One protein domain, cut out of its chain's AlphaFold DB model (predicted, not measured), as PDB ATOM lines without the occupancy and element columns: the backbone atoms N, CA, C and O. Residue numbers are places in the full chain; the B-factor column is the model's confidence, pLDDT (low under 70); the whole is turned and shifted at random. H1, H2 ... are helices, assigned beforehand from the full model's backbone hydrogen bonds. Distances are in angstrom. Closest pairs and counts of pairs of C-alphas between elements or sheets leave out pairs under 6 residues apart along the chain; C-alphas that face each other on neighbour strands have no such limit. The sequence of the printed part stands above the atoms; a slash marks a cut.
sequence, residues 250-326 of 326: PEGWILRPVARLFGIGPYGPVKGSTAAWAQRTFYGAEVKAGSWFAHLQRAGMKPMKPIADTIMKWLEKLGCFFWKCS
ATOM      1  N   PRO A 250      -6.920  32.350 -40.264       69.31
ATOM      2  CA  PRO A 250      -7.127  32.835 -41.618       69.31
ATOM      3  C   PRO A 250      -6.247  34.061 -41.846       69.31
ATOM      4  O   PRO A 250      -6.170  34.936 -40.982       69.31
ATOM      5  N   GLU A 251      -5.600  34.144 -43.007       64.06
ATOM      6  CA  GLU A 251      -4.589  35.159 -43.347       64.06
ATOM      7  C   GLU A 251      -5.020  36.592 -42.978       64.06
ATOM      8  O   GLU A 251      -4.229  37.406 -42.498       64.06
ATOM      9  N   GLY A 252      -6.314  36.902 -43.107       70.94
ATOM     10  CA  GLY A 252      -6.878  38.200 -42.734       70.94
ATOM     11  C   GLY A 252      -6.816  38.548 -41.237       70.94
ATOM     12  O   GLY A 252      -6.971  39.719 -40.885       70.94
ATOM     13  N   TRP A 253      -6.593  37.572 -40.354       77.56
ATOM     14  CA  TRP A 253      -6.624  37.738 -38.900       77.56
ATOM     15  C   TRP A 253      -5.290  38.207 -38.322       77.56
ATOM     16  O   TRP A 253      -5.311  39.075 -37.458       77.56
ATOM     17  N   ILE A 254      -4.145  37.719 -38.819       80.06
ATOM     18  CA  ILE A 254      -2.807  38.207 -38.414       80.06
ATOM     19  C   ILE A 254      -2.413  39.445 -39.210       80.06
ATOM     20  O   ILE A 254      -1.884  40.408 -38.648       80.06
ATOM     21  N   LEU A 255      -2.706  39.459 -40.513       81.56
ATOM     22  CA  LEU A 255      -2.300  40.565 -41.374       81.56
ATOM     23  C   LEU A 255      -2.902  41.890 -40.917       81.56
ATOM     24  O   LEU A 255      -2.292  42.935 -41.112       81.56
ATOM     25  N   ARG A 256      -4.068  41.876 -40.267       82.62
ATOM     26  CA  ARG A 256      -4.762  43.098 -39.872       82.62
ATOM     27  C   ARG A 256      -4.217  43.767 -38.602       82.62
ATOM     28  O   ARG A 256      -3.989  44.974 -38.665       82.62
ATOM     29  N   PRO A 257      -3.998  43.080 -37.464       84.94
ATOM     30  CA  PRO A 257      -3.253  43.628 -36.333       84.94
ATOM     31  C   PRO A 257      -1.873  44.129 -36.750       84.94
ATOM     32  O   PRO A 257      -1.505  45.237 -36.375       84.94
ATOM     33  N   VAL A 258      -1.167  43.370 -37.595       86.25
ATOM     34  CA  VAL A 258       0.138  43.767 -38.139       86.25
ATOM     35  C   VAL A 258       0.004  45.031 -38.997       86.25
ATOM     36  O   VAL A 258       0.702  46.013 -38.758       86.25
ATOM     37  N   ALA A 259      -0.952  45.082 -39.927       90.12
ATOM     38  CA  ALA A 259      -1.215  46.267 -40.746       90.12
ATOM     39  C   ALA A 259      -1.606  47.491 -39.896       90.12
ATOM     40  O   ALA A 259      -1.137  48.597 -40.161       90.12
ATOM     41  N   ARG A 260      -2.402  47.308 -38.831       90.12
ATOM     42  CA  ARG A 260      -2.746  48.371 -37.868       90.12
ATOM     43  C   ARG A 260      -1.537  48.850 -37.071       90.12
ATOM     44  O   ARG A 260      -1.434  50.049 -36.835       90.12
ATOM     45  N   LEU A 261      -0.624  47.953 -36.702       90.75
ATOM     46  CA  LEU A 261       0.649  48.277 -36.047       90.75
ATOM     47  C   LEU A 261       1.510  49.200 -36.917       90.75
ATOM     48  O   LEU A 261       2.087  50.161 -36.419       90.75
ATOM     49  N   PHE A 262       1.510  48.980 -38.233       93.31
ATOM     50  CA  PHE A 262       2.149  49.882 -39.196       93.31
ATOM     51  C   PHE A 262       1.311  51.130 -39.525       93.31
ATOM     52  O   PHE A 262       1.741  51.987 -40.300       93.31
ATOM     53  N   GLY A 263       0.129  51.263 -38.920       95.12
ATOM     54  CA  GLY A 263      -0.801  52.374 -39.080       95.12
ATOM     55  C   GLY A 263      -1.518  52.390 -40.424       95.12
ATOM     56  O   GLY A 263      -1.683  53.457 -41.013       95.12
ATOM     57  N   ILE A 264      -1.949  51.223 -40.900       95.31
ATOM     58  CA  ILE A 264      -2.946  51.063 -41.964       95.31
ATOM     59  C   ILE A 264      -4.314  50.935 -41.299       95.31
ATOM     60  O   ILE A 264      -4.626  49.948 -40.629       95.31
ATOM     61  N   GLY A 265      -5.120  51.978 -41.452       93.25
ATOM     62  CA  GLY A 265      -6.492  52.037 -40.979       93.25
ATOM     63  C   GLY A 265      -7.503  51.523 -42.012       93.25
ATOM     64  O   GLY A 265      -7.143  51.174 -43.138       93.25
ATOM     65  N   PRO A 266      -8.799  51.520 -41.654       91.62
ATOM     66  CA  PRO A 266      -9.884  51.109 -42.551       91.62
ATOM     67  C   PRO A 266     -10.021  51.996 -43.799       91.62
ATOM     68  O   PRO A 266     -10.579  51.559 -44.797       91.62
ATOM     69  N   TYR A 267      -9.483  53.216 -43.753       94.62
ATOM     70  CA  TYR A 267      -9.469  54.170 -44.866       94.62
ATOM     71  C   TYR A 267      -8.084  54.297 -45.520       94.62
ATOM     72  O   TYR A 267      -7.836  55.242 -46.261       94.62
ATOM     73  N   GLY A 268      -7.170  53.365 -45.230       94.50
ATOM     74  CA  GLY A 268      -5.784  53.401 -45.691       94.50
ATOM     75  C   GLY A 268      -4.808  53.925 -44.629       94.50
ATOM     76  O   GLY A 268      -5.130  53.936 -43.437       94.50
ATOM     77  N   PRO A 269      -3.578  54.304 -45.021       96.44
ATOM     78  CA  PRO A 269      -2.538  54.708 -44.082       96.44
ATOM     79  C   PRO A 269      -2.905  55.954 -43.275       96.44
ATOM     80  O   PRO A 269      -3.260  56.998 -43.818       96.44
ATOM     81  N   VAL A 270      -2.785  55.849 -41.955       96.38
ATOM     82  CA  VAL A 270      -3.023  56.942 -41.012       96.38
ATOM     83  C   VAL A 270      -1.893  57.962 -41.132       96.38
ATOM     84  O   VAL A 270      -0.718  57.607 -41.089       96.38
ATOM     85  N   LYS A 271      -2.226  59.249 -41.269       96.12
ATOM     86  CA  LYS A 271      -1.228  60.323 -41.373       96.12
ATOM     87  C   LYS A 271      -0.233  60.255 -40.206       96.12
ATOM     88  O   LYS A 271      -0.636  60.245 -39.048       96.12
ATOM     89  N   GLY A 272       1.060  60.236 -40.529       94.75
ATOM     90  CA  GLY A 272       2.140  60.133 -39.542       94.75
ATOM     91  C   GLY A 272       2.523  58.702 -39.151       94.75
ATOM     92  O   GLY A 272       3.449  58.535 -38.367       94.75
ATOM     93  N   SER A 273       1.865  57.675 -39.699       96.56
ATOM     94  CA  SER A 273       2.258  56.282 -39.482       96.56
ATOM     95  C   SER A 273       3.437  55.842 -40.350       96.56
ATOM     96  O   SER A 273       3.756  56.462 -41.369       96.56
ATOM     97  N   THR A 274       4.037  54.705 -39.987       95.25
ATOM     98  CA  THR A 274       5.067  54.028 -40.789       95.25
ATOM     99  C   THR A 274       4.563  53.706 -42.193       95.25
ATOM    100  O   THR A 274       5.291  53.893 -43.162       95.25
ATOM    101  N   ALA A 275       3.302  53.290 -42.335       95.44
ATOM    102  CA  ALA A 275       2.693  53.051 -43.637       95.44
ATOM    103  C   ALA A 275       2.541  54.343 -44.452       95.44
ATOM    104  O   ALA A 275       2.827  54.338 -45.646       95.44
ATOM    105  N   ALA A 276       2.153  55.465 -43.836       96.31
ATOM    106  CA  ALA A 276       2.070  56.746 -44.540       96.31
ATOM    107  C   ALA A 276       3.458  57.250 -44.975       96.31
ATOM    108  O   ALA A 276       3.614  57.785 -46.074       96.31
ATOM    109  N   TRP A 277       4.480  57.033 -44.142       96.06
ATOM    110  CA  TRP A 277       5.870  57.306 -44.498       96.06
ATOM    111  C   TRP A 277       6.347  56.419 -45.657       96.06
ATOM    112  O   TRP A 277       6.918  56.931 -46.621       96.06
ATOM    113  N   ALA A 278       6.064  55.114 -45.608       93.88
ATOM    114  CA  ALA A 278       6.431  54.167 -46.658       93.88
ATOM    115  C   ALA A 278       5.728  54.493 -47.984       93.88
ATOM    116  O   ALA A 278       6.375  54.511 -49.029       93.88
ATOM    117  N   GLN A 279       4.436  54.840 -47.943       96.75
ATOM    118  CA  GLN A 279       3.699  55.304 -49.116       96.75
ATOM    119  C   GLN A 279       4.388  56.517 -49.744       96.75
ATOM    120  O   GLN A 279       4.737  56.485 -50.920       96.75
ATOM    121  N   ARG A 280       4.662  57.557 -48.945       95.19
ATOM    122  CA  ARG A 280       5.301  58.788 -49.426       95.19
ATOM    123  C   ARG A 280       6.696  58.540 -50.002       95.19
ATOM    124  O   ARG A 280       7.061  59.180 -50.981       95.19
ATOM    125  N   THR A 281       7.463  57.646 -49.383       93.94
ATOM    126  CA  THR A 281       8.873  57.414 -49.725       93.94
ATOM    127  C   THR A 281       9.027  56.543 -50.966       93.94
ATOM    128  O   THR A 281       9.859  56.838 -51.817       93.94
ATOM    129  N   PHE A 282       8.231  55.478 -51.083       93.69
ATOM    130  CA  PHE A 282       8.412  54.475 -52.137       93.69
ATOM    131  C   PHE A 282       7.416  54.605 -53.293       93.69
ATOM    132  O   PHE A 282       7.740  54.209 -54.408       93.69
ATOM    133  N   TYR A 283       6.224  55.147 -53.038       93.69
ATOM    134  CA  TYR A 283       5.128  55.206 -54.015       93.69
ATOM    135  C   TYR A 283       4.722  56.638 -54.376       93.69
ATOM    136  O   TYR A 283       4.118  56.866 -55.419       93.69
ATOM    137  N   GLY A 284       5.078  57.621 -53.549       93.69
ATOM    138  CA  GLY A 284       4.684  59.010 -53.746       93.69
ATOM    139  C   GLY A 284       3.213  59.244 -53.395       93.69
ATOM    140  O   GLY A 284       2.719  58.751 -52.378       93.69
ATOM    141  N   ALA A 285       2.526  60.055 -54.203       90.00
ATOM    142  CA  ALA A 285       1.129  60.423 -53.966       90.00
ATOM    143  C   ALA A 285       0.145  59.295 -54.317       90.00
ATOM    144  O   ALA A 285      -0.897  59.176 -53.674       90.00
ATOM    145  N   GLU A 286       0.487  58.449 -55.290       94.38
ATOM    146  CA  GLU A 286      -0.406  57.431 -55.835       94.38
ATOM    147  C   GLU A 286       0.211  56.034 -55.705       94.38
ATOM    148  O   GLU A 286       1.316  55.762 -56.171       94.38
ATOM    149  N   VAL A 287      -0.516  55.123 -55.058       95.81
ATOM    150  CA  VAL A 287      -0.105  53.722 -54.952       95.81
ATOM    151  C   VAL A 287      -0.604  52.987 -56.189       95.81
ATOM    152  O   VAL A 287      -1.805  52.780 -56.344       95.81
ATOM    153  N   LYS A 288       0.318  52.552 -57.055       94.69
ATOM    154  CA  LYS A 288      -0.025  51.781 -58.257       94.69
ATOM    155  C   LYS A 288      -0.845  50.537 -57.887       94.69
ATOM    156  O   LYS A 288      -0.431  49.748 -57.023       94.69
ATOM    157  N   ALA A 289      -1.976  50.352 -58.569       94.19
ATOM    158  CA  ALA A 289      -2.799  49.155 -58.451       94.19
ATOM    159  C   ALA A 289      -1.956  47.894 -58.715       94.19
ATOM    160  O   ALA A 289      -1.076  47.883 -59.575       94.19
ATOM    161  N   GLY A 290      -2.179  46.845 -57.920       89.50
ATOM    162  CA  GLY A 290      -1.416  45.595 -58.001       89.50
ATOM    163  C   GLY A 290      -0.052  45.607 -57.297       89.50
ATOM    164  O   GLY A 290       0.562  44.552 -57.163       89.50
ATOM    165  N   SER A 291       0.426  46.747 -56.780       91.25
ATOM    166  CA  SER A 291       1.631  46.759 -55.941       91.25
ATOM    167  C   SER A 291       1.418  45.984 -54.632       91.25
ATOM    168  O   SER A 291       0.296  45.872 -54.132       91.25
ATOM    169  N   TRP A 292       2.491  45.455 -54.035       90.69
ATOM    170  CA  TRP A 292       2.388  44.751 -52.746       90.69
ATOM    171  C   TRP A 292       1.808  45.656 -51.646       90.69
ATOM    172  O   TRP A 292       1.018  45.208 -50.820       90.69
ATOM    173  N   PHE A 293       2.125  46.955 -51.682       92.69
ATOM    174  CA  PHE A 293       1.582  47.933 -50.746       92.69
ATOM    175  C   PHE A 293       0.077  48.158 -50.956       92.69
ATOM    176  O   PHE A 293      -0.657  48.236 -49.975       92.69
ATOM    177  N   ALA A 294      -0.414  48.145 -52.204       93.94
ATOM    178  CA  ALA A 294      -1.852  48.156 -52.489       93.94
ATOM    179  C   ALA A 294      -2.565  46.908 -51.934       93.94
ATOM    180  O   ALA A 294      -3.669  47.020 -51.403       93.94
ATOM    181  N   HIS A 295      -1.938  45.727 -51.993       91.12
ATOM    182  CA  HIS A 295      -2.488  44.504 -51.389       91.12
ATOM    183  C   HIS A 295      -2.548  44.604 -49.862       91.12
ATOM    184  O   HIS A 295      -3.566  44.258 -49.261       91.12
ATOM    185  N   LEU A 296      -1.497  45.144 -49.241       88.31
ATOM    186  CA  LEU A 296      -1.430  45.372 -47.798       88.31
ATOM    187  C   LEU A 296      -2.491  46.392 -47.336       88.31
ATOM    188  O   LEU A 296      -3.194  46.164 -46.350       88.31
ATOM    189  N   GLN A 297      -2.662  47.489 -48.083       93.00
ATOM    190  CA  GLN A 297      -3.726  48.472 -47.859       93.00
ATOM    191  C   GLN A 297      -5.109  47.833 -48.006       93.00
ATOM    192  O   GLN A 297      -5.932  47.944 -47.101       93.00
ATOM    193  N   ARG A 298      -5.350  47.092 -49.096       91.62
ATOM    194  CA  ARG A 298      -6.614  46.383 -49.344       91.62
ATOM    195  C   ARG A 298      -6.939  45.404 -48.217       91.62
ATOM    196  O   ARG A 298      -8.087  45.342 -47.783       91.62
ATOM    197  N   ALA A 299      -5.943  44.676 -47.709       87.88
ATOM    198  CA  ALA A 299      -6.104  43.775 -46.570       87.88
ATOM    199  C   ALA A 299      -6.484  44.528 -45.282       87.88
ATOM    200  O   ALA A 299      -7.396  44.104 -44.570       87.88
ATOM    201  N   GLY A 300      -5.856  45.677 -45.009       88.62
ATOM    202  CA  GLY A 300      -6.185  46.521 -43.854       88.62
ATOM    203  C   GLY A 300      -7.571  47.183 -43.930       88.62
ATOM    204  O   GLY A 300      -8.240  47.345 -42.901       88.62
ATOM    205  N   MET A 301      -8.020  47.517 -45.145       89.06
ATOM    206  CA  MET A 301      -9.275  48.230 -45.410       89.06
ATOM    207  C   MET A 301     -10.524  47.338 -45.404       89.06
ATOM    208  O   MET A 301     -11.615  47.839 -45.141       89.06
ATOM    209  N   LYS A 302     -10.409  46.021 -45.642       87.62
ATOM    210  CA  LYS A 302     -11.574  45.111 -45.629       87.62
ATOM    211  C   LYS A 302     -12.284  45.160 -44.261       87.62
ATOM    212  O   LYS A 302     -11.658  44.834 -43.249       87.62
ATOM    213  N   PRO A 303     -13.566  45.560 -44.161       80.31
ATOM    214  CA  PRO A 303     -14.280  45.586 -42.883       80.31
ATOM    215  C   PRO A 303     -14.306  44.182 -42.271       80.31
ATOM    216  O   PRO A 303     -14.453  43.185 -42.977       80.31
ATOM    217  N   MET A 304     -14.069  44.086 -40.959       70.00
ATOM    218  CA  MET A 304     -14.131  42.794 -40.273       70.00
ATOM    219  C   MET A 304     -15.596  42.387 -40.255       70.00
ATOM    220  O   MET A 304     -16.407  43.114 -39.684       70.00
ATOM    221  N   LYS A 305     -15.938  41.242 -40.851       76.00
ATOM    222  CA  LYS A 305     -17.158  40.570 -40.406       76.00
ATOM    223  C   LYS A 305     -16.946  40.214 -38.928       76.00
ATOM    224  O   LYS A 305     -15.829  39.804 -38.592       76.00
ATOM    225  N   PRO A 306     -17.928  40.450 -38.043       74.62
ATOM    226  CA  PRO A 306     -17.797  40.124 -36.631       74.62
ATOM    227  C   PRO A 306     -17.274  38.695 -36.477       74.62
ATOM    228  O   PRO A 306     -17.800  37.771 -37.088       74.62
ATOM    229  N   ILE A 307     -16.210  38.528 -35.688       66.50
ATOM    230  CA  ILE A 307     -15.549  37.230 -35.464       66.50
ATOM    231  C   ILE A 307     -16.558  36.186 -34.993       66.50
ATOM    232  O   ILE A 307     -16.496  35.036 -35.422       66.50
ATOM    233  N   ALA A 308     -17.495  36.620 -34.148       69.75
ATOM    234  CA  ALA A 308     -18.588  35.799 -33.667       69.75
ATOM    235  C   ALA A 308     -19.338  35.139 -34.828       69.75
ATOM    236  O   ALA A 308     -19.591  33.952 -34.757       69.75
ATOM    237  N   ASP A 309     -19.585  35.825 -35.941       80.12
ATOM    238  CA  ASP A 309     -20.375  35.259 -37.037       80.12
ATOM    239  C   ASP A 309     -19.611  34.181 -37.814       80.12
ATOM    240  O   ASP A 309     -20.199  33.194 -38.254       80.12
ATOM    241  N   THR A 310     -18.298  34.348 -38.002       74.88
ATOM    242  CA  THR A 310     -17.469  33.345 -38.691       74.88
ATOM    243  C   THR A 310     -17.200  32.147 -37.793       74.88
ATOM    244  O   THR A 310     -17.381  31.019 -38.241       74.88
ATOM    245  N   ILE A 311     -16.830  32.381 -36.529       69.62
ATOM    246  CA  ILE A 311     -16.589  31.308 -35.560       69.62
ATOM    247  C   ILE A 311     -17.889  30.570 -35.259       69.62
ATOM    248  O   ILE A 311     -17.882  29.350 -35.293       69.62
ATOM    249  N   MET A 312     -19.012  31.261 -35.050       74.62
ATOM    250  CA  MET A 312     -20.296  30.601 -34.806       74.62
ATOM    251  C   MET A 312     -20.741  29.795 -36.018       74.62
ATOM    252  O   MET A 312     -21.154  28.669 -35.825       74.62
ATOM    253  N   LYS A 313     -20.577  30.274 -37.258       81.00
ATOM    254  CA  LYS A 313     -20.874  29.445 -38.443       81.00
ATOM    255  C   LYS A 313     -19.965  28.226 -38.567       81.00
ATOM    256  O   LYS A 313     -20.406  27.182 -39.039       81.00
ATOM    257  N   TRP A 314     -18.694  28.357 -38.196       78.62
ATOM    258  CA  TRP A 314     -17.738  27.254 -38.263       78.62
ATOM    259  C   TRP A 314     -17.983  26.233 -37.145       78.62
ATOM    260  O   TRP A 314     -18.048  25.041 -37.416       78.62
ATOM    261  N   LEU A 315     -18.233  26.700 -35.920       71.19
ATOM    262  CA  LEU A 315     -18.642  25.893 -34.769       71.19
ATOM    263  C   LEU A 315     -20.044  25.311 -34.927       71.19
ATOM    264  O   LEU A 315     -20.300  24.243 -34.406       71.19
ATOM    265  N   GLU A 316     -20.951  25.965 -35.644       80.62
ATOM    266  CA  GLU A 316     -22.263  25.419 -35.986       80.62
ATOM    267  C   GLU A 316     -22.106  24.324 -37.040       80.62
ATOM    268  O   GLU A 316     -22.717  23.274 -36.900       80.62
ATOM    269  N   LYS A 317     -21.222  24.489 -38.034       74.31
ATOM    270  CA  LYS A 317     -20.884  23.408 -38.974       74.31
ATOM    271  C   LYS A 317     -20.202  22.231 -38.282       74.31
ATOM    272  O   LYS A 317     -20.597  21.096 -38.519       74.31
ATOM    273  N   LEU A 318     -19.231  22.487 -37.406       62.84
ATOM    274  CA  LEU A 318     -18.577  21.449 -36.610       62.84
ATOM    275  C   LEU A 318     -19.511  20.845 -35.560       62.84
ATOM    276  O   LEU A 318     -19.461  19.654 -35.318       62.84
ATOM    277  N   GLY A 319     -20.384  21.633 -34.947       67.12
ATOM    278  CA  GLY A 319     -21.374  21.178 -33.977       67.12
ATOM    279  C   GLY A 319     -22.472  20.359 -34.641       67.12
ATOM    280  O   GLY A 319     -22.866  19.337 -34.103       67.12
ATOM    281  N   CYS A 320     -22.904  20.725 -35.849       58.47
ATOM    282  CA  CYS A 320     -23.735  19.869 -36.695       58.47
ATOM    283  C   CYS A 320     -22.983  18.602 -37.102       58.47
ATOM    284  O   CYS A 320     -23.607  17.557 -37.204       58.47
ATOM    285  N   PHE A 321     -21.669  18.677 -37.318       45.25
ATOM    286  CA  PHE A 321     -20.843  17.502 -37.582       45.25
ATOM    287  C   PHE A 321     -20.793  16.583 -36.349       45.25
ATOM    288  O   PHE A 321     -21.108  15.412 -36.471       45.25
ATOM    289  N   PHE A 322     -20.537  17.111 -35.149       37.81
ATOM    290  CA  PHE A 322     -20.453  16.340 -33.903       37.81
ATOM    291  C   PHE A 322     -21.810  15.857 -33.370       37.81
ATOM    292  O   PHE A 322     -21.900  14.745 -32.862       37.81
ATOM    293  N   TRP A 323     -22.881  16.645 -33.492       40.03
ATOM    294  CA  TRP A 323     -24.209  16.279 -32.978       40.03
ATOM    295  C   TRP A 323     -24.947  15.294 -33.888       40.03
ATOM    296  O   TRP A 323     -25.838  14.591 -33.436       40.03
ATOM    297  N   LYS A 324     -24.556  15.182 -35.160       43.03
ATOM    298  CA  LYS A 324     -25.020  14.093 -36.032       43.03
ATOM    299  C   LYS A 324     -24.299  12.762 -35.759       43.03
ATOM    300  O   LYS A 324     -24.639  11.780 -36.405       43.03
ATOM    301  N   CYS A 325     -23.331  12.763 -34.837       38.72
ATOM    302  CA  CYS A 325     -22.491  11.629 -34.435       38.72
ATOM    303  C   CYS A 325     -22.690  11.221 -32.953       38.72
ATOM    304  O   CYS A 325     -21.800  10.626 -32.341       38.72
ATOM    305  N   SER A 326     -23.809  11.613 -32.329       37.59
ATOM    306  CA  SER A 326     -24.276  11.167 -31.000       37.59
ATOM    307  C   SER A 326     -25.771  10.910 -31.039       37.59
ATOM    308  O   SER A 326     -26.209   9.951 -30.371       37.59
TER     309      SER A 326
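Overview. This is residues 250 to 326 of the 326 residues of the protein "Predicted protein" of Postia placenta (strain ATCC 44394 / Madison 698-R) (UniProt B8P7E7). A small body of three short helices, H1, H2 and H3, with loops folded among them, has a long helical arm sticking out, residues 308 to 326, most of it H4. In the body H1 and H3 touch nearly at right angles, and H2 lies at the end away from the arm. The printed part has 77 residues with four named helices, H1 to H4 in order, and no named strand: all helix. It is only just extended, close to loose, with a radius of gyration of the C-alphas of 17.6 A; the spans are 60 by 23 by 15 A, and the arm makes the length.

Arrangement. H1, residues 251 to 261, touches H3, residues 292 to 301, about perpendicular at 88 degrees; the closest C-alphas, of Arg 256 and Gly 300, are 5.4 A apart. H2, residues 274 to 283, and H1 are near each other. H2 and H3 are close but not clearly touching, the closest C-alphas, of Gln 279 and Phe 293, being 7.8 A apart; they run opposite ways at a tilt of 37 degrees, only just steep. H4, residues 307 to 323, is apart from H1, H2 and H3. Every O i to N i+4 pair is within hydrogen-bond range in H2, H3 and H4, and 5 of 7 in H1.

Along the chain. H1 begins at C-alpha 251 (-4.589, 35.159, -43.347) and is 15.9 A long. H2 is 13.3 A and H3 14.2 A. H4, 22.8 A, ends at C-alpha 323 (-24.209, 16.279, -32.978).

Size, cuts and confidence. Gly 284 and Ser 326 have the C-alphas farthest apart, 60.4 A. The printed part has no cut. The link from H1 to H2 is long; in it residues 264 to 265 pair with 268 to 269, antiparallel. pLDDT is under 70 at residues 250 to 251, 307 to 308, 311 and 318 to 326.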